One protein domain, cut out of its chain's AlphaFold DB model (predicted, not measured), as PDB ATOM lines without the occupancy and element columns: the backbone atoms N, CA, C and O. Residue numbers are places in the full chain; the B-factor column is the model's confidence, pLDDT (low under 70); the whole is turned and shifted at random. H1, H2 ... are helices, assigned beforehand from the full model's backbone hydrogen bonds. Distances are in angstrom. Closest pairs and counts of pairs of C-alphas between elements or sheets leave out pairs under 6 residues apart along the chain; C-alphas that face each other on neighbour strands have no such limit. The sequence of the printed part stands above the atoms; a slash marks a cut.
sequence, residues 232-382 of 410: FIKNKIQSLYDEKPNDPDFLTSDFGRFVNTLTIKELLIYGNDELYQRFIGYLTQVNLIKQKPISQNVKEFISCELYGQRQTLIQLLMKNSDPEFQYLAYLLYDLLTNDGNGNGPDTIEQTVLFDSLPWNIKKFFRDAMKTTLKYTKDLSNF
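What this domain is: This is residues 232 to 382 of the 410 residues of an uncharacterized protein of viral metagenome (UniProt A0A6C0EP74). What is the main picture? The longest helix, H10, crosses one side of H8 and H7, and the long H5 crosses H7 on the opposite side, with H6, H7 and H8 as an up-and-down bundle, each running against the one before it. H1 to H4 form a looser group on the side where H5 begins, and residues 376 to 382, of which 376 to 380 belong to H10, stick out. What are its make-up and size? The printed part has 151 residues with ten named helices, H1 to H10 in order, and no named strand: the class is all helix. It is compact, with a radius of gyration of the C-alphas of 16.5 A and spans of 48 by 35 by 26 A.

How they stand to each other: What does the longest helix touch? H10, residues 359 to 380, touches H8, residues 323 to 334, about perpendicular at 78 degrees, with residues 365 to 372 of H10 alone; the closest C-alphas, of Gln 326 and Ala 368, are 4.6 A apart. Which helix is the hub? H7, residues 306 to 318, touches six helices, among them H10, with the closest C-alphas, of Leu 317 and Phe 364, 5.8 A apart, and residues 314 to 318 of H7 and 361 to 368 of H10 alone. It forms helical hairpins with H8, at a shallow tilt of 23 degrees through residues 313 to 317 of H7 alone, closest C-alphas Leu 316 and Phe 325 at 5.5 A, and with H6, residues 294 to 303, at a steep tilt of 39 degrees through residues 308 to 312 of H7 alone, closest C-alphas Phe 301 and Gln 309 at 5.9 A. H5, residues 272 to 291, touches H7 about perpendicular at 89 degrees, through residues 282 to 286 of H5 and 315 to 316 of H7 alone, closest C-alphas Tyr 282 and Gln 315 at 5.7 A. What lies farther out? H9, residues 348 to 355, only just touches H7 through residues 306 to 310 of H7 alone, with 3 pairs of C-alphas within 8 A, the closest Arg 310 and Leu 353 at 6.2 A. H3, residues 253 to 261, touches H10 only at their ends, through residues 359 to 361 of H10 alone, closest C-alphas Thr 261 and Asn 360 at 5.8 A. H1, residues 232 to 242, only just touches H4, residues 264 to 269, with 3 pairs, the closest C-alphas Lys 236 and Leu 267 at 7.0 A, while H2, residues 248 to 251, touches no helix. How are the backbones? Each O i to N i+4 pair is within hydrogen-bond range in H1 and H3 to H10; H2 is too short for such a pair.

Where its parts are: How long are the longer helices? From first to last C-alpha H10 measures 31.8 A, H5 29.2 A and H7 18.3 A. Where are the anchors? H1 begins at C-alpha 232 (140.126, 91.766, 50.858), and H10 ends at C-alpha 380 (95.176, 112.492, 60.687).

The domain as a whole: How large is it? The two C-alphas farthest apart, of Phe 232 and Phe 382, are 52.7 A apart, and the printed part has no cut. Where are the long link and the low confidence? H8 to H9 is the long link, with 13 residues; pLDDT is under 70 at residues 337 to 346 and 381 to 382.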
ATOM      1  N   PHE A 232     140.804  92.699  49.945       95.50
ATOM      2  CA  PHE A 232     140.126  91.766  50.858       95.50
ATOM      3  C   PHE A 232     138.608  91.998  50.947       95.50
ATOM      4  O   PHE A 232     137.835  91.057  50.807       95.50
ATOM      5  N   ILE A 233     138.178  93.250  51.157       96.00
ATOM      6  CA  ILE A 233     136.758  93.597  51.319       96.00
ATOM      7  C   ILE A 233     135.991  93.300  50.030       96.00
ATOM      8  O   ILE A 233     134.946  92.656  50.082       96.00
ATOM      9  N   LYS A 234     136.523  93.732  48.879       95.56
ATOM     10  CA  LYS A 234     135.898  93.497  47.570       95.56
ATOM     11  C   LYS A 234     135.741  92.009  47.285       95.56
ATOM     12  O   LYS A 234     134.637  91.573  46.984       95.56
ATOM     13  N   ASN A 235     136.812  91.236  47.455       95.81
ATOM     14  CA  ASN A 235     136.795  89.795  47.211       95.81
ATOM     15  C   ASN A 235     135.827  89.080  48.158       95.81
ATOM     16  O   ASN A 235     135.067  88.219  47.728       95.81
ATOM     17  N   LYS A 236     135.802  89.469  49.440       96.62
ATOM     18  CA  LYS A 236     134.890  88.885  50.426       96.62
ATOM     19  C   LYS A 236     133.429  89.168  50.078       96.62
ATOM     20  O   LYS A 236     132.628  88.240  50.069       96.62
ATOM     21  N   ILE A 237     133.084  90.411  49.746       96.50
ATOM     22  CA  ILE A 237     131.722  90.770  49.321       96.50
ATOM     23  C   ILE A 237     131.342  90.047  48.030       96.50
ATOM     24  O   ILE A 237     130.238  89.523  47.945       96.50
ATOM     25  N   GLN A 238     132.246  89.981  47.053       96.44
ATOM     26  CA  GLN A 238     131.999  89.281  45.796       96.44
ATOM     27  C   GLN A 238     131.712  87.792  46.044       96.44
ATOM     28  O   GLN A 238     130.674  87.299  45.613       96.44
ATOM     29  N   SER A 239     132.538  87.121  46.859       97.50
ATOM     30  CA  SER A 239     132.320  85.716  47.231       97.50
ATOM     31  C   SER A 239     130.965  85.480  47.905       97.50
ATOM     32  O   SER A 239     130.330  84.463  47.657       97.50
ATOM     33  N   LEU A 240     130.463  86.442  48.695       97.50
ATOM     34  CA  LEU A 240     129.148  86.320  49.329       97.50
ATOM     35  C   LEU A 240     128.005  86.276  48.319       97.50
ATOM     36  O   LEU A 240     126.992  85.645  48.613       97.50
ATOM     37  N   TYR A 241     128.142  86.952  47.178       96.69
ATOM     38  CA  TYR A 241     127.156  86.916  46.101       96.69
ATOM     39  C   TYR A 241     127.348  85.713  45.181       96.69
ATOM     40  O   TYR A 241     126.348  85.121  44.782       96.69
ATOM     41  N   ASP A 242     128.595  85.354  44.878       96.75
ATOM     42  CA  ASP A 242     128.923  84.251  43.968       96.75
ATOM     43  C   ASP A 242     128.567  82.884  44.567       96.75
ATOM     44  O   ASP A 242     128.100  81.997  43.856       96.75
ATOM     45  N   GLU A 243     128.755  82.720  45.878       96.50
ATOM     46  CA  GLU A 243     128.566  81.453  46.597       96.50
ATOM     47  C   GLU A 243     127.235  81.388  47.364       96.50
ATOM     48  O   GLU A 243     127.027  80.476  48.170       96.50
ATOM     49  N   LYS A 244     126.323  82.354  47.167       95.12
ATOM     50  CA  LYS A 244     125.075  82.388  47.943       95.12
ATOM     51  C   LYS A 244     124.207  81.151  47.660       95.12
ATOM     52  O   LYS A 244     124.120  80.723  46.507       95.12
ATOM     53  N   PRO A 245     123.502  80.608  48.669       95.81
ATOM     54  CA  PRO A 245     122.571  79.508  48.452       95.81
ATOM     55  C   PRO A 245     121.444  79.878  47.480       95.81
ATOM     56  O   PRO A 245     121.049  81.040  47.364       95.81
ATOM     57  N   ASN A 246     120.894  78.865  46.811       94.44
ATOM     58  CA  ASN A 246     119.787  79.027  45.864       94.44
ATOM     59  C   ASN A 246     118.405  79.037  46.541       94.44
ATOM     60  O   ASN A 246     117.392  79.109  45.844       94.44
ATOM     61  N   ASP A 247     118.341  78.950  47.874       94.94
ATOM     62  CA  ASP A 247     117.073  79.004  48.596       94.94
ATOM     63  C   ASP A 247     116.357  80.349  48.359       94.94
ATOM     64  O   ASP A 247     117.018  81.394  48.280       94.94
ATOM     65  N   PRO A 248     115.009  80.367  48.287       94.19
ATOM     66  CA  PRO A 248     114.238  81.571  47.963       94.19
ATOM     67  C   PRO A 248     114.563  82.787  48.839       94.19
ATOM     68  O   PRO A 248     114.568  83.917  48.348       94.19
ATOM     69  N   ASP A 249     114.897  82.561  50.110       93.75
ATOM     70  CA  ASP A 249     115.262  83.611  51.065       93.75
ATOM     71  C   ASP A 249     116.447  84.471  50.580       93.75
ATOM     72  O   ASP A 249     116.439  85.695  50.753       93.75
ATOM     73  N   PHE A 250     117.433  83.870  49.899       95.19
ATOM     74  CA  PHE A 250     118.631  84.549  49.368       95.19
ATOM     75  C   PHE A 250     118.407  85.228  48.006       95.19
ATOM     76  O   PHE A 250     119.281  85.949  47.502       95.19
ATOM     77  N   LEU A 251     117.248  85.001  47.386       92.00
ATOM     78  CA  LEU A 251     116.853  85.620  46.117       92.00
ATOM     79  C   LEU A 251     116.073  86.925  46.324       92.00
ATOM     80  O   LEU A 251     115.839  87.670  45.374       92.00
ATOM     81  N   THR A 252     115.708  87.232  47.568       92.50
ATOM     82  CA  THR A 252     115.046  88.483  47.939       92.50
ATOM     83  C   THR A 252     116.024  89.665  47.985       92.50
ATOM     84  O   THR A 252     117.239  89.517  48.143       92.50
ATOM     85  N   SER A 253     115.488  90.887  47.934       93.50
ATOM     86  CA  SER A 253     116.273  92.110  48.155       93.50
ATOM     87  C   SER A 253     116.747  92.275  49.609       93.50
ATOM     88  O   SER A 253     117.568  93.151  49.892       93.50
ATOM     89  N   ASP A 254     116.247  91.459  50.544       94.25
ATOM     90  CA  ASP A 254     116.690  91.469  51.942       94.25
ATOM     91  C   ASP A 254     118.132  90.984  52.070       94.25
ATOM     92  O   ASP A 254     118.898  91.564  52.836       94.25
ATOM     93  N   PHE A 255     118.546  89.995  51.270       96.88
ATOM     94  CA  PHE A 255     119.928  89.515  51.285       96.88
ATOM     95  C   PHE A 255     120.915  90.613  50.863       96.88
ATOM     96  O   PHE A 255     121.911  90.863  51.541       96.88
ATOM     97  N   GLY A 256     120.602  91.349  49.790       95.50
ATOM     98  CA  GLY A 256     121.416  92.493  49.369       95.50
ATOM     99  C   GLY A 256     121.483  93.589  50.439       95.50
ATOM    100  O   GLY A 256     122.535  94.195  50.653       95.50
ATOM    101  N   ARG A 257     120.386  93.826  51.169       95.38
ATOM    102  CA  ARG A 257     120.383  94.739  52.324       95.38
ATOM    103  C   ARG A 257     121.245  94.206  53.461       95.38
ATOM    104  O   ARG A 257     122.053  94.968  53.976       95.38
ATOM    105  N   PHE A 258     121.155  92.921  53.793       96.94
ATOM    106  CA  PHE A 258     122.008  92.282  54.794       96.94
ATOM    107  C   PHE A 258     123.495  92.463  54.475       96.94
ATOM    108  O   PHE A 258     124.224  92.990  55.314       96.94
ATOM    109  N   VAL A 259     123.936  92.131  53.255       96.44
ATOM    110  CA  VAL A 259     125.345  92.286  52.846       96.44
ATOM    111  C   VAL A 259     125.808  93.739  52.988       96.44
ATOM    112  O   VAL A 259     126.885  93.993  53.521       96.44
ATOM    113  N   ASN A 260     124.969  94.707  52.610       93.88
ATOM    114  CA  ASN A 260     125.264  96.135  52.766       93.88
ATOM    115  C   ASN A 260     125.342  96.606  54.232       93.88
ATOM    116  O   ASN A 260     125.812  97.712  54.493       93.88
ATOM    117  N   THR A 261     124.860  95.822  55.195       94.81
ATOM    118  CA  THR A 261     124.903  96.179  56.625       94.81
ATOM    119  C   THR A 261     126.104  95.589  57.356       94.81
ATOM    120  O   THR A 261     126.362  95.986  58.492       94.81
ATOM    121  N   LEU A 262     126.842  94.675  56.718       96.56
ATOM    122  CA  LEU A 262     128.054  94.088  57.283       96.56
ATOM    123  C   LEU A 262     129.130  95.160  57.460       96.56
ATOM    124  O   LEU A 262     129.378  95.961  56.558       96.56
ATOM    125  N   THR A 263     129.792  95.152  58.614       96.69
ATOM    126  CA  THR A 263     130.951  96.007  58.880       96.69
ATOM    127  C   THR A 263     132.246  95.236  58.621       96.69
ATOM    128  O   THR A 263     132.243  94.020  58.401       96.69
ATOM    129  N   ILE A 264     133.391  95.923  58.690       96.75
ATOM    130  CA  ILE A 264     134.708  95.271  58.605       96.75
ATOM    131  C   ILE A 264     134.845  94.161  59.651       96.75
ATOM    132  O   ILE A 264     135.438  93.120  59.360       96.75
ATOM    133  N   LYS A 265     134.259  94.348  60.840       96.94
ATOM    134  CA  LYS A 265     134.281  93.353  61.910       96.94
ATOM    135  C   LYS A 265     133.686  92.026  61.436       96.94
ATOM    136  O   LYS A 265     134.355  90.999  61.530       96.94
ATOM    137  N   GLU A 266     132.461  92.031  60.906       96.81
ATOM    138  CA  GLU A 266     131.821  90.798  60.436       96.81
ATOM    139  C   GLU A 266     132.601  90.158  59.278       96.81
ATOM    140  O   GLU A 266     132.775  88.940  59.270       96.81
ATOM    141  N   LEU A 267     133.114  90.968  58.344       97.12
ATOM    142  CA  LEU A 267     133.865  90.487  57.178       97.12
ATOM    143  C   LEU A 267     135.215  89.845  57.547       97.12
ATOM    144  O   LEU A 267     135.660  88.923  56.864       97.12
ATOM    145  N   LEU A 268     135.872  90.319  58.611       97.00
ATOM    146  CA  LEU A 268     137.135  89.763  59.116       97.00
ATOM    147  C   LEU A 268     136.953  88.438  59.866       97.00
ATOM    148  O   LEU A 268     137.856  87.589  59.844       97.00
ATOM    149  N   ILE A 269     135.827  88.297  60.569       96.56
ATOM    150  CA  ILE A 269     135.546  87.169  61.459       96.56
ATOM    151  C   ILE A 269     134.962  86.006  60.661       96.56
ATOM    152  O   ILE A 269     135.558  84.929  60.635       96.56
ATOM    153  N   TYR A 270     133.816  86.219  60.013       96.88
ATOM    154  CA  TYR A 270     132.935  85.128  59.609       96.88
ATOM    155  C   TYR A 270     133.213  84.582  58.200       96.88
ATOM    156  O   TYR A 270     133.482  85.315  57.240       96.88
ATOM    157  N   GLY A 271     133.095  83.261  58.066       95.75
ATOM    158  CA  GLY A 271     132.991  82.577  56.775       95.75
ATOM    159  C   GLY A 271     131.685  82.911  56.042       95.75
ATOM    160  O   GLY A 271     130.781  83.513  56.619       95.75
ATOM    161  N   ASN A 272     131.580  82.528  54.765       97.19
ATOM    162  CA  ASN A 272     130.364  82.768  53.974       97.19
ATOM    163  C   ASN A 272     129.172  82.002  54.568       97.19
ATOM    164  O   ASN A 272     128.165  82.624  54.895       97.19
ATOM    165  N   ASP A 273     129.350  80.715  54.880       96.06
ATOM    166  CA  ASP A 273     128.333  79.888  55.547       96.06
ATOM    167  C   ASP A 273     127.837  80.487  56.868       96.06
ATOM    168  O   ASP A 273     126.640  80.506  57.151       96.06
ATOM    169  N   GLU A 274     128.745  81.020  57.687       96.69
ATOM    170  CA  GLU A 274     128.391  81.639  58.967       96.69
ATOM    171  C   GLU A 274     127.592  82.935  58.771       96.69
ATOM    172  O   GLU A 274     126.671  83.221  59.540       96.69
ATOM    173  N   LEU A 275     127.910  83.709  57.728       97.69
ATOM    174  CA  LEU A 275     127.157  84.906  57.353       97.69
ATOM    175  C   LEU A 275     125.781  84.549  56.779       97.69
ATOM    176  O   LEU A 275     124.802  85.212  57.121       97.69
ATOM    177  N   TYR A 276     125.671  83.477  55.992       97.94
ATOM    178  CA  TYR A 276     124.390  82.965  55.502       97.94
ATOM    179  C   TYR A 276     123.501  82.473  56.648       97.94
ATOM    180  O   TYR A 276     122.342  82.873  56.747       97.94
ATOM    181  N   GLN A 277     124.054  81.698  57.586       96.75
ATOM    182  CA  GLN A 277     123.341  81.288  58.802       96.75
ATOM    183  C   GLN A 277     122.872  82.495  59.619       96.75
ATOM    184  O   GLN A 277     121.763  82.498  60.155       96.75
ATOM    185  N   ARG A 278     123.701  83.542  59.709       96.56
ATOM    186  CA  ARG A 278     123.341  84.780  60.405       96.56
ATOM    187  C   ARG A 278     122.188  85.505  59.712       96.56
ATOM    188  O   ARG A 278     121.276  85.950  60.406       96.56
ATOM    189  N   PHE A 279     122.202  85.590  58.384       97.81
ATOM    190  CA  PHE A 279     121.105  86.158  57.601       97.81
ATOM    191  C   PHE A 279     119.787  85.413  57.850       97.81
ATOM    192  O   PHE A 279     118.805  86.038  58.248       97.81
ATOM    193  N   ILE A 280     119.786  84.081  57.732       97.62
ATOM    194  CA  ILE A 280     118.604  83.255  58.026       97.62
ATOM    195  C   ILE A 280     118.140  83.455  59.470       97.62
ATOM    196  O   ILE A 280     116.953  83.641  59.725       97.62
ATOM    197  N   GLY A 281     119.072  83.510  60.425       96.69
ATOM    198  CA  GLY A 281     118.757  83.817  61.817       96.69
ATOM    199  C   GLY A 281     118.026  85.153  61.984       96.69
ATOM    200  O   GLY A 281     117.107  85.246  62.793       96.69
ATOM    201  N   TYR A 282     118.385  86.181  61.211       96.62
ATOM    202  CA  TYR A 282     117.700  87.475  61.259       96.62
ATOM    203  C   TYR A 282     116.285  87.375  60.680       96.62
ATOM    204  O   TYR A 282     115.359  87.902  61.291       96.62
ATOM    205  N   LEU A 283     116.097  86.664  59.563       96.00
ATOM    206  CA  LEU A 283     114.769  86.436  58.980       96.00
ATOM    207  C   LEU A 283     113.836  85.714  59.956       96.00
ATOM    208  O   LEU A 283     112.709  86.158  60.180       96.00
ATOM    209  N   THR A 284     114.326  84.648  60.589       96.50
ATOM    210  CA  THR A 284     113.566  83.893  61.588       96.50
ATOM    211  C   THR A 284     113.153  84.777  62.760       96.50
ATOM    212  O   THR A 284     111.990  84.755  63.155       96.50
ATOM    213  N   GLN A 285     114.065  85.596  63.293       95.62
ATOM    214  CA  GLN A 285     113.739  86.472  64.422       95.62
ATOM    215  C   GLN A 285     112.701  87.531  64.066       95.62
ATOM    216  O   GLN A 285     111.758  87.751  64.820       95.62
ATOM    217  N   VAL A 286     112.817  88.139  62.889       95.31
ATOM    218  CA  VAL A 286     111.832  89.108  62.400       95.31
ATOM    219  C   VAL A 286     110.442  88.476  62.258       95.31
ATOM    220  O   VAL A 286     109.447  89.073  62.669       95.31
ATOM    221  N   ASN A 287     110.364  87.247  61.743       94.12
ATOM    222  CA  ASN A 287     109.099  86.518  61.635       94.12
ATOM    223  C   ASN A 287     108.494  86.211  63.013       94.12
ATOM    224  O   ASN A 287     107.285  86.343  63.192       94.12
ATOM    225  N   LEU A 288     109.322  85.854  63.999       95.50
ATOM    226  CA  LEU A 288     108.869  85.633  65.375       95.50
ATOM    227  C   LEU A 288     108.349  86.921  66.022       95.50
ATOM    228  O   LEU A 288     107.316  86.888  66.684       95.50
ATOM    229  N   ILE A 289     109.023  88.053  65.804       94.38
ATOM    230  CA  ILE A 289     108.564  89.364  66.282       94.38
ATOM    231  C   ILE A 289     107.184  89.683  65.693       94.38
ATOM    232  O   ILE A 289     106.287  90.086  66.431       94.38
ATOM    233  N   LYS A 290     106.976  89.437  64.393       91.69
ATOM    234  CA  LYS A 290     105.690  89.680  63.715       91.69
ATOM    235  C   LYS A 290     104.531  88.855  64.287       91.69
ATOM    236  O   LYS A 290     103.394  89.308  64.287       91.69
ATOM    237  N   GLN A 291     104.807  87.644  64.769       93.06
ATOM    238  CA  GLN A 291     103.784  86.763  65.342       93.06
ATOM    239  C   GLN A 291     103.372  87.156  66.768       93.06
ATOM    240  O   GLN A 291     102.320  86.728  67.242       93.06
ATOM    241  N   LYS A 292     104.191  87.946  67.472       94.31
ATOM    242  CA  LYS A 292     103.932  88.357  68.855       94.31
ATOM    243  C   LYS A 292     103.098  89.643  68.914       94.31
ATOM    244  O   LYS A 292     103.282  90.535  68.085       94.31
ATOM    245  N   PRO A 293     102.245  89.810  69.942       94.44
ATOM    246  CA  PRO A 293     101.601  91.091  70.211       94.44
ATOM    247  C   PRO A 293     102.633  92.207  70.421       94.44
ATOM    248  O   PRO A 293     103.658  91.998  71.075       94.44
ATOM    249  N   ILE A 294     102.329  93.422  69.950       91.25
ATOM    250  CA  ILE A 294     103.220  94.591  70.087       91.25
ATOM    251  C   ILE A 294     103.608  94.825  71.554       91.25
ATOM    252  O   ILE A 294     104.774  95.073  71.844       91.25
ATOM    253  N   SER A 295     102.667  94.674  72.491       92.31
ATOM    254  CA  SER A 295     102.930  94.822  73.930       92.31
ATOM    255  C   SER A 295     104.000  93.856  74.450       92.31
ATOM    256  O   SER A 295     104.816  94.233  75.292       92.31
ATOM    257  N   GLN A 296     104.036  92.626  73.930       94.69
ATOM    258  CA  GLN A 296     105.064  91.649  74.270       94.69
ATOM    259  C   GLN A 296     106.410  92.034  73.650       94.69
ATOM    260  O   GLN A 296     107.415  92.022  74.356       94.69
ATOM    261  N   ASN A 297     106.426  92.428  72.374       94.31
ATOM    262  CA  ASN A 297     107.644  92.885  71.698       94.31
ATOM    263  C   ASN A 297     108.278  94.089  72.409       94.31
ATOM    264  O   ASN A 297     109.486  94.106  72.625       94.31
ATOM    265  N   VAL A 298     107.464  95.060  72.835       93.75
ATOM    266  CA  VAL A 298     107.908  96.222  73.621       93.75
ATOM    267  C   VAL A 298     108.515  95.782  74.954       93.75
ATOM    268  O   VAL A 298     109.626  96.191  75.285       93.75
ATOM    269  N   LYS A 299     107.832  94.908  75.704       92.94
ATOM    270  CA  LYS A 299     108.334  94.408  76.994       92.94
ATOM    271  C   LYS A 299     109.664  93.667  76.843       92.94
ATOM    272  O   LYS A 299     110.583  93.899  77.625       92.94
ATOM    273  N   GLU A 300     109.769  92.787  75.847       94.44
ATOM    274  CA  GLU A 300     110.998  92.043  75.559       94.44
ATOM    275  C   GLU A 300     112.135  92.992  75.155       94.44
ATOM    276  O   GLU A 300     113.242  92.873  75.681       94.44
ATOM    277  N   PHE A 301     111.863  93.979  74.300       94.62
ATOM    278  CA  PHE A 301     112.851  94.960  73.853       94.62
ATOM    279  C   PHE A 301     113.394  95.826  74.998       94.62
ATOM    280  O   PHE A 301     114.608  95.926  75.162       94.62
ATOM    281  N   ILE A 302     112.515  96.393  75.831       90.81
ATOM    282  CA  ILE A 302     112.918  97.222  76.982       90.81
ATOM    283  C   ILE A 302     113.718  96.393  77.997       90.81
ATOM    284  O   ILE A 302     114.654  96.897  78.606       90.81
ATOM    285  N   SER A 303     113.394  95.104  78.154       91.75
ATOM    286  CA  SER A 303     114.133  94.212  79.059       91.75
ATOM    287  C   SER A 303     115.533  93.819  78.563       91.75
ATOM    288  O   SER A 303     116.325  93.281  79.339       91.75
ATOM    289  N   CYS A 304     115.845  94.050  77.284       92.75
ATOM    290  CA  CYS A 304     117.151  93.729  76.719       92.75
ATOM    291  C   CYS A 304     118.200  94.775  77.107       92.75
ATOM    292  O   CYS A 304     117.925  95.969  77.158       92.75
ATOM    293  N   GLU A 305     119.450  94.337  77.263       92.44
ATOM    294  CA  GLU A 305     120.590  95.260  77.273       92.44
ATOM    295  C   GLU A 305     120.717  96.004  75.928       92.44
ATOM    296  O   GLU A 305     120.269  95.513  74.886       92.44
ATOM    297  N   LEU A 306     121.432  97.134  75.927       93.44
ATOM    298  CA  LEU A 306     121.618  98.005  74.757       93.44
ATOM    299  C   LEU A 306     122.097  97.251  73.501       93.44
ATOM    300  O   LEU A 306     121.687  97.540  72.378       93.44
ATOM    301  N   TYR A 307     122.941  96.226  73.672       95.19
ATOM    302  CA  TYR A 307     123.399  95.382  72.565       95.19
ATOM    303  C   TYR A 307     122.272  94.536  71.948       95.19
ATOM    304  O   TYR A 307     122.205  94.397  70.725       95.19
ATOM    305  N   GLY A 308     121.369  94.000  72.774       95.50
ATOM    306  CA  GLY A 308     120.184  93.270  72.320       95.50
ATOM    307  C   GLY A 308     119.178  94.191  71.631       95.50
ATOM    308  O   GLY A 308     118.704  93.871  70.544       95.50
ATOM    309  N   GLN A 309     118.942  95.379  72.193       96.31
ATOM    310  CA  GLN A 309     118.107  96.414  71.572       96.31
ATOM    311  C   GLN A 309     118.639  96.802  70.184       96.31
ATOM    312  O   GLN A 309     117.901  96.787  69.196       96.31
ATOM    313  N   ARG A 310     119.954  97.044  70.074       96.56
ATOM    314  CA  ARG A 310     120.633  97.343  68.802       96.56
ATOM    315  C   ARG A 310     120.398  96.236  67.778       96.56
ATOM    316  O   ARG A 310     120.112  96.512  66.616       96.56
ATOM    317  N   GLN A 311     120.529  94.985  68.206       96.31
ATOM    318  CA  GLN A 311     120.359  93.821  67.350       96.31
ATOM    319  C   GLN A 311     118.924  93.709  66.809       96.31
ATOM    320  O   GLN A 311     118.754  93.497  65.607       96.31
ATOM    321  N   THR A 312     117.915  93.911  67.660       96.88
ATOM    322  CA  THR A 312     116.500  93.921  67.260       96.88
ATOM    323  C   THR A 312     116.216  95.025  66.242       96.88
ATOM    324  O   THR A 312     115.594  94.762  65.212       96.88
ATOM    325  N   LEU A 313     116.728  96.242  66.462       97.50
ATOM    326  CA  LEU A 313     116.555  97.337  65.501       97.50
ATOM    327  C   LEU A 313     117.200  97.025  64.151       97.50
ATOM    328  O   LEU A 313     116.563  97.214  63.120       97.50
ATOM    329  N   ILE A 314     118.431  96.503  64.129       97.12
ATOM    330  CA  ILE A 314     119.100  96.107  62.878       97.12
ATOM    331  C   ILE A 314     118.260  95.077  62.110       97.12
ATOM    332  O   ILE A 314     118.123  95.181  60.892       97.12
ATOM    333  N   GLN A 315     117.698  94.092  62.813       96.88
ATOM    334  CA  GLN A 315     116.869  93.043  62.221       96.88
ATOM    335  C   GLN A 315     115.590  93.605  61.592       96.88
ATOM    336  O   GLN A 315     115.305  93.306  60.433       96.88
ATOM    337  N   LEU A 316     114.861  94.460  62.313       96.62
ATOM    338  CA  LEU A 316     113.638  95.090  61.810       96.62
ATOM    339  C   LEU A 316     113.923  96.038  60.639       96.62
ATOM    340  O   LEU A 316     113.286  95.950  59.593       96.62
ATOM    341  N   LEU A 317     114.933  96.901  60.777       96.56
ATOM    342  CA  LEU A 317     115.293  97.900  59.766       96.56
ATOM    343  C   LEU A 317     115.851  97.276  58.484       96.56
ATOM    344  O   LEU A 317     115.771  97.890  57.421       96.56
ATOM    345  N   MET A 318     116.381  96.050  58.535       94.44
ATOM    346  CA  MET A 318     116.745  95.316  57.318       94.44
ATOM    347  C   MET A 318     115.526  95.097  56.413       94.44
ATOM    348  O   MET A 318     115.648  95.190  55.190       94.44
ATOM    349  N   LYS A 319     114.334  94.906  56.990       93.25
ATOM    350  CA  LYS A 319     113.069  94.809  56.254       93.25
ATOM    351  C   LYS A 319     112.510  96.177  55.855       93.25
ATOM    352  O   LYS A 319     111.303  96.373  55.842       93.25
ATOM    353  N   ASN A 320     113.369  97.104  55.422       89.69
ATOM    354  CA  ASN A 320     113.019  98.463  54.971       89.69
ATOM    355  C   ASN A 320     111.961  98.558  53.837       89.69
ATOM    356  O   ASN A 320     111.656  99.642  53.364       89.69
ATOM    357  N   SER A 321     111.457  97.438  53.325       87.50
ATOM    358  CA  SER A 321     110.416  97.369  52.293       87.50
ATOM    359  C   SER A 321     109.029  97.120  52.882       87.50
ATOM    360  O   SER A 321     108.046  97.222  52.158       87.50
ATOM    361  N   ASP A 322     108.951  96.762  54.162       90.06
ATOM    362  CA  ASP A 322     107.711  96.484  54.875       90.06
ATOM    363  C   ASP A 322     107.434  97.636  55.857       90.06
ATOM    364  O   ASP A 322     108.186  97.817  56.825       90.06
ATOM    365  N   PRO A 323     106.375  98.432  55.622       89.50
ATOM    366  CA  PRO A 323     106.014  99.526  56.508       89.50
ATOM    367  C   PRO A 323     105.781  99.069  57.950       89.50
ATOM    368  O   PRO A 323     106.168  99.784  58.864       89.50
ATOM    369  N   GLU A 324     105.213  97.882  58.181       89.56
ATOM    370  CA  GLU A 324     104.920  97.374  59.529       89.56
ATOM    371  C   GLU A 324     106.199  97.244  60.368       89.56
ATOM    372  O   GLU A 324     106.257  97.710  61.509       89.56
ATOM    373  N   PHE A 325     107.266  96.696  59.776       93.50
ATOM    374  CA  PHE A 325     108.570  96.608  60.435       93.50
ATOM    375  C   PHE A 325     109.233  97.978  60.610       93.50
ATOM    376  O   PHE A 325     109.906  98.192  61.618       93.50
ATOM    377  N   GLN A 326     109.020  98.917  59.682       92.81
ATOM    378  CA  GLN A 326     109.481 100.301  59.833       92.81
ATOM    379  C   GLN A 326     108.811 101.000  61.027       92.81
ATOM    380  O   GLN A 326     109.521 101.581  61.850       92.81
ATOM    381  N   TYR A 327     107.480 100.903  61.160       90.81
ATOM    382  CA  TYR A 327     106.751 101.444  62.316       90.81
ATOM    383  C   TYR A 327     107.254 100.837  63.612       90.81
ATOM    384  O   TYR A 327     107.540 101.566  64.556       90.81
ATOM    385  N   LEU A 328     107.369  99.507  63.658       93.38
ATOM    386  CA  LEU A 328     107.784  98.822  64.872       93.38
ATOM    387  C   LEU A 328     109.211  99.211  65.270       93.38
ATOM    388  O   LEU A 328     109.450  99.495  66.437       93.38
ATOM    389  N   ALA A 329     110.150  99.280  64.322       94.88
ATOM    390  CA  ALA A 329     111.517  99.709  64.608       94.88
ATOM    391  C   ALA A 329     111.569 101.139  65.163       94.88
ATOM    392  O   ALA A 329     112.271 101.388  66.142       94.88
ATOM    393  N   TYR A 330     110.822 102.063  64.551       92.06
ATOM    394  CA  TYR A 330     110.780 103.451  65.002       92.06
ATOM    395  C   TYR A 330     110.120 103.582  66.378       92.06
ATOM    396  O   TYR A 330     110.691 104.215  67.257       92.06
ATOM    397  N   LEU A 331     108.986 102.908  66.598       90.56
ATOM    398  CA  LEU A 331     108.302 102.857  67.892       90.56
ATOM    399  C   LEU A 331     109.226 102.335  68.995       90.56
ATOM    400  O   LEU A 331     109.324 102.944  70.051       90.56
ATOM    401  N   LEU A 332     109.909 101.210  68.764       92.56
ATOM    402  CA  LEU A 332     110.809 100.631  69.763       92.56
ATOM    403  C   LEU A 332     111.974 101.568  70.095       92.56
ATOM    404  O   LEU A 332     112.349 101.667  71.257       92.56
ATOM    405  N   TYR A 333     112.526 102.264  69.098       92.00
ATOM    406  CA  TYR A 333     113.563 103.267  69.330       92.00
ATOM    407  C   TYR A 333     113.040 104.472  70.122       92.00
ATOM    408  O   TYR A 333     113.705 104.915  71.056       92.00
ATOM    409  N   ASP A 334     111.864 104.989  69.769       85.88
ATOM    410  CA  ASP A 334     111.241 106.137  70.434       85.88
ATOM    411  C   ASP A 334     110.944 105.826  71.909       85.88
ATOM    412  O   ASP A 334     111.239 106.621  72.790       85.88
ATOM    413  N   LEU A 335     110.510 104.598  72.210       85.94
ATOM    414  CA  LEU A 335     110.254 104.124  73.575       85.94
ATOM    415  C   LEU A 335     111.500 104.021  74.475       85.94
ATOM    416  O   LEU A 335     111.357 103.752  75.666       85.94
ATOM    417  N   LEU A 336     112.709 104.229  73.944       82.56
ATOM    418  CA  LEU A 336     113.920 104.374  74.760       82.56
ATOM    419  C   LEU A 336     114.010 105.754  75.443       82.56
ATOM    420  O   LEU A 336     114.903 105.966  76.267       82.56
ATOM    421  N   THR A 337     113.121 106.709  75.134       68.81
ATOM    422  CA  THR A 337     113.019 107.957  75.903       68.81
ATOM    423  C   THR A 337     112.416 107.690  77.284       68.81
ATOM    424  O   THR A 337     111.266 107.269  77.391       68.81
ATOM    425  N   ASN A 338     113.158 107.995  78.352       56.31
ATOM    426  CA  ASN A 338     112.656 107.900  79.732       56.31
ATOM    427  C   ASN A 338     111.681 109.030  80.114       56.31
ATOM    428  O   ASN A 338     110.989 108.920  81.127       56.31
ATOM    429  N   ASP A 339     111.587 110.088  79.309       49.19
ATOM    430  CA  ASP A 339     110.685 111.203  79.564       49.19
ATOM    431  C   ASP A 339     109.419 111.010  78.729       49.19
ATOM    432  O   ASP A 339     109.474 111.016  77.504       49.19
ATOM    433  N   GLY A 340     108.265 110.845  79.384       46.47
ATOM    434  CA  GLY A 340     106.951 110.575  78.772       46.47
ATOM    435  C   GLY A 340     106.402 111.642  77.806       46.47
ATOM    436  O   GLY A 340     105.211 111.639  77.512       46.47
ATOM    437  N   ASN A 341     107.256 112.535  77.304       44.41
ATOM    438  CA  ASN A 341     106.990 113.489  76.244       44.41
ATOM    439  C   ASN A 341     107.930 113.174  75.068       44.41
ATOM    440  O   ASN A 341     109.046 113.692  75.027       44.41
ATOM    441  N   GLY A 342     107.468 112.383  74.091       50.34
ATOM    442  CA  GLY A 342     108.187 112.005  72.854       50.34
ATOM    443  C   GLY A 342     108.512 113.158  71.881       50.34
ATOM    444  O   GLY A 342     108.515 112.973  70.673       50.34
ATOM    445  N   ASN A 343     108.741 114.366  72.406       48.16
ATOM    446  CA  ASN A 343     109.154 115.577  71.693       48.16
ATOM    447  C   ASN A 343     110.425 116.220  72.309       48.16
ATOM    448  O   ASN A 343     110.761 117.356  71.967       48.16
ATOM    449  N   GLY A 344     111.100 115.548  73.251       56.66
ATOM    450  CA  GLY A 344     112.387 115.983  73.813       56.66
ATOM    451  C   GLY A 344     113.592 115.613  72.927       56.66
ATOM    452  O   GLY A 344     113.438 114.830  71.991       56.66
ATOM    453  N   PRO A 345     114.792 116.173  73.181       61.50
ATOM    454  CA  PRO A 345     116.023 115.712  72.531       61.50
ATOM    455  C   PRO A 345     116.304 114.230  72.853       61.50
ATOM    456  O   PRO A 345     115.927 113.765  73.929       61.50
ATOM    457  N   ASP A 346     116.985 113.515  71.944       68.88
ATOM    458  CA  ASP A 346     117.369 112.105  72.134       68.88
ATOM    459  C   ASP A 346     118.071 111.893  73.488       68.88
ATOM    460  O   ASP A 346     118.940 112.675  73.894       68.88
ATOM    461  N   THR A 347     117.743 110.800  74.183       80.88
ATOM    462  CA  THR A 347     118.454 110.423  75.412       80.88
ATOM    463  C   THR A 347     119.897 109.998  75.112       80.88
ATOM    464  O   THR A 347     120.267 109.685  73.975       80.88
ATOM    465  N   ILE A 348     120.742 109.935  76.151       82.25
ATOM    466  CA  ILE A 348     122.115 109.412  76.022       82.25
ATOM    467  C   ILE A 348     122.090 107.978  75.472       82.25
ATOM    468  O   ILE A 348     122.889 107.641  74.601       82.25
ATOM    469  N   GLU A 349     121.161 107.141  75.939       81.75
ATOM    470  CA  GLU A 349     121.039 105.751  75.486       81.75
ATOM    471  C   GLU A 349     120.615 105.661  74.020       81.75
ATOM    472  O   GLU A 349     121.233 104.914  73.260       81.75
ATOM    473  N   GLN A 350     119.637 106.466  73.600       87.75
ATOM    474  CA  GLN A 350     119.227 106.569  72.198       87.75
ATOM    475  C   GLN A 350     120.373 107.022  71.300       87.75
ATOM    476  O   GLN A 350     120.636 106.388  70.279       87.75
ATOM    477  N   THR A 351     121.105 108.056  71.719       90.12
ATOM    478  CA  THR A 351     122.259 108.579  70.981       90.12
ATOM    479  C   THR A 351     123.327 107.500  70.819       90.12
ATOM    480  O   THR A 351     123.744 107.201  69.702       90.12
ATOM    481  N   VAL A 352     123.721 106.836  71.912       91.38
ATOM    482  CA  VAL A 352     124.733 105.766  71.890       91.38
ATOM    483  C   VAL A 352     124.276 104.583  71.029       91.38
ATOM    484  O   VAL A 352     125.067 104.031  70.258       91.38
ATOM    485  N   LEU A 353     123.005 104.190  71.132       94.06
ATOM    486  CA  LEU A 353     122.428 103.117  70.331       94.06
ATOM    487  C   LEU A 353     122.443 103.476  68.845       94.06
ATOM    488  O   LEU A 353     122.971 102.703  68.044       94.06
ATOM    489  N   PHE A 354     121.892 104.636  68.481       94.62
ATOM    490  CA  PHE A 354     121.815 105.107  67.105       94.62
ATOM    491  C   PHE A 354     123.209 105.235  66.502       94.62
ATOM    492  O   PHE A 354     123.458 104.695  65.423       94.62
ATOM    493  N   ASP A 355     124.146 105.860  67.217       93.62
ATOM    494  CA  ASP A 355     125.520 106.047  66.762       93.62
ATOM    495  C   ASP A 355     126.241 104.724  66.526       93.62
ATOM    496  O   ASP A 355     127.063 104.642  65.613       93.62
ATOM    497  N   SER A 356     125.868 103.670  67.253       95.12
ATOM    498  CA  SER A 356     126.422 102.332  67.063       95.12
ATOM    499  C   SER A 356     125.906 101.579  65.831       95.12
ATOM    500  O   SER A 356     126.427 100.505  65.511       95.12
ATOM    501  N   LEU A 357     124.841 102.051  65.178       96.38
ATOM    502  CA  LEU A 357     124.254 101.369  64.025       96.38
ATOM    503  C   LEU A 357     125.139 101.545  62.779       96.38
ATOM    504  O   LEU A 357     125.584 102.663  62.505       96.38
ATOM    505  N   PRO A 358     125.316 100.491  61.954       95.31
ATOM    506  CA  PRO A 358     126.005 100.625  60.677       95.31
ATOM    507  C   PRO A 358     125.322 101.676  59.800       95.31
ATOM    508  O   PRO A 358     124.094 101.812  59.803       95.31
ATOM    509  N   TRP A 359     126.098 102.385  58.983       94.69
ATOM    510  CA  TRP A 359     125.595 103.502  58.174       94.69
ATOM    511  C   TRP A 359     124.352 103.173  57.335       94.69
ATOM    512  O   TRP A 359     123.418 103.972  57.265       94.69
ATOM    513  N   ASN A 360     124.298 101.994  56.711       94.50
ATOM    514  CA  ASN A 360     123.137 101.616  55.902       94.50
ATOM    515  C   ASN A 360     121.886 101.337  56.755       94.50
ATOM    516  O   ASN A 360     120.788 101.655  56.313       94.50
ATOM    517  N   ILE A 361     122.037 100.878  58.002       96.75
ATOM    518  CA  ILE A 361     120.915 100.786  58.946       96.75
ATOM    519  C   ILE A 361     120.434 102.182  59.351       96.75
ATOM    520  O   ILE A 361     119.229 102.418  59.375       96.75
ATOM    521  N   LYS A 362     121.342 103.143  59.577       96.12
ATOM    522  CA  LYS A 362     120.968 104.549  59.839       96.12
ATOM    523  C   LYS A 362     120.163 105.157  58.682       96.12
ATOM    524  O   LYS A 362     119.252 105.947  58.920       96.12
ATOM    525  N   LYS A 363     120.455 104.785  57.429       95.38
ATOM    526  CA  LYS A 363     119.630 105.188  56.273       95.38
ATOM    527  C   LYS A 363     118.227 104.593  56.344       95.38
ATOM    528  O   LYS A 363     117.267 105.342  56.228       95.38
ATOM    529  N   PHE A 364     118.113 103.288  56.593       96.25
ATOM    530  CA  PHE A 364     116.811 102.627  56.733       96.25
ATOM    531  C   PHE A 364     116.009 103.191  57.908       96.25
ATOM    532  O   PHE A 364     114.802 103.364  57.799       96.25
ATOM    533  N   PHE A 365     116.675 103.575  58.996       95.69
ATOM    534  CA  PHE A 365     116.037 104.267  60.113       95.69
ATOM    535  C   PHE A 365     115.421 105.607  59.683       95.69
ATOM    536  O   PHE A 365     114.265 105.889  59.984       95.69
ATOM    537  N   ARG A 366     116.153 106.416  58.904       94.44
ATOM    538  CA  ARG A 366     115.626 107.676  58.345       94.44
ATOM    539  C   ARG A 366     114.450 107.448  57.396       94.44
ATOM    540  O   ARG A 366     113.547 108.281  57.345       94.44
ATOM    541  N   ASP A 367     114.458 106.358  56.639       93.56
ATOM    542  CA  ASP A 367     113.326 105.989  55.787       93.56
ATOM    543  C   ASP A 367     112.116 105.584  56.638       93.56
ATOM    544  O   ASP A 367     111.021 106.094  56.409       93.56
ATOM    545  N   ALA A 368     112.319 104.774  57.681       93.00
ATOM    546  CA  ALA A 368     111.278 104.380  58.628       93.00
ATOM    547  C   ALA A 368     110.636 105.583  59.340       93.00
ATOM    548  O   ALA A 368     109.411 105.644  59.458       93.00
ATOM    549  N   MET A 369     111.437 106.583  59.727       89.50
ATOM    550  CA  MET A 369     110.943 107.865  60.248       89.50
ATOM    551  C   MET A 369     110.019 108.568  59.249       89.50
ATOM    552  O   MET A 369     108.916 108.984  59.599       89.50
ATOM    553  N   LYS A 370     110.451 108.696  57.986       90.44
ATOM    554  CA  LYS A 370     109.662 109.358  56.934       90.44
ATOM    555  C   LYS A 370     108.360 108.621  56.658       90.44
ATOM    556  O   LYS A 370     107.322 109.271  56.540       90.44
ATOM    557  N   THR A 371     108.409 107.291  56.557       87.38
ATOM    558  CA  THR A 371     107.215 106.460  56.381       87.38
ATOM    559  C   THR A 371     106.255 106.680  57.543       87.38
ATOM    560  O   THR A 371     105.084 106.974  57.304       87.38
ATOM    561  N   THR A 372     106.771 106.657  58.777       84.38
ATOM    562  CA  THR A 372     105.958 106.826  59.981       84.38
ATOM    563  C   THR A 372     105.253 108.175  60.027       84.38
ATOM    564  O   THR A 372     104.037 108.238  60.199       84.38
ATOM    565  N   LEU A 373     105.991 109.262  59.791       84.25
ATOM    566  CA  LEU A 373     105.424 110.611  59.744       84.25
ATOM    567  C   LEU A 373     104.374 110.759  58.638       84.25
ATOM    568  O   LEU A 373     103.336 111.388  58.852       84.25
ATOM    569  N   LYS A 374     104.630 110.180  57.457       84.69
ATOM    570  CA  LYS A 374     103.707 110.244  56.322       84.69
ATOM    571  C   LYS A 374     102.381 109.561  56.643       84.69
ATOM    572  O   LYS A 374     101.337 110.168  56.459       84.69
ATOM    573  N   TYR A 375     102.411 108.341  57.159       80.19
ATOM    574  CA  TYR A 375     101.189 107.597  57.461       80.19
ATOM    575  C   TYR A 375     100.394 108.190  58.612       80.19
ATOM    576  O   TYR A 375      99.174 108.264  58.522       80.19
ATOM    577  N   THR A 376     101.061 108.683  59.659       79.06
ATOM    578  CA  THR A 376     100.379 109.423  60.728       79.06
ATOM    579  C   THR A 376      99.669 110.653  60.162       79.06
ATOM    580  O   THR A 376      98.520 110.905  60.512       79.06
ATOM    581  N   LYS A 377     100.309 111.378  59.232       80.44
ATOM    582  CA  LYS A 377      99.706 112.522  58.536       80.44
ATOM    583  C   LYS A 377      98.546 112.115  57.618       80.44
ATOM    584  O   LYS A 377      97.564 112.850  57.537       80.44
ATOM    585  N   ASP A 378      98.660 110.987  56.924       79.50
ATOM    586  CA  ASP A 378      97.613 110.460  56.042       79.50
ATOM    587  C   ASP A 378      96.387 109.995  56.856       79.50
ATOM    588  O   ASP A 378      95.252 110.224  56.442       79.50
ATOM    589  N   LEU A 379      96.600 109.412  58.043       75.38
ATOM    590  CA  LEU A 379      95.541 109.054  58.993       75.38
ATOM    591  C   LEU A 379      94.893 110.283  59.640       75.38
ATOM    592  O   LEU A 379      93.674 110.327  59.787       75.38
ATOM    593  N   SER A 380      95.690 111.282  60.033       70.94
ATOM    594  CA  SER A 380      95.176 112.492  60.687       70.94
ATOM    595  C   SER A 380      94.430 113.411  59.720       70.94
ATOM    596  O   SER A 380      93.507 114.106  60.130       70.94
ATOM    597  N   ASN A 381      94.823 113.421  58.441       67.38
ATOM    598  CA  ASN A 381      94.193 114.201  57.375       67.38
ATOM    599  C   ASN A 381      93.327 113.314  56.474       67.38
ATOM    600  O   ASN A 381      93.374 113.437  55.247       67.38
ATOM    601  N   PHE A 382      92.556 112.398  57.066       65.88
ATOM    602  CA  PHE A 382      91.600 111.614  56.300       65.88
ATOM    603  C   PHE A 382      90.558 112.552  55.679       65.88
ATOM    604  O   PHE A 382      89.745 113.162  56.374       65.88
TER     605      PHE A 382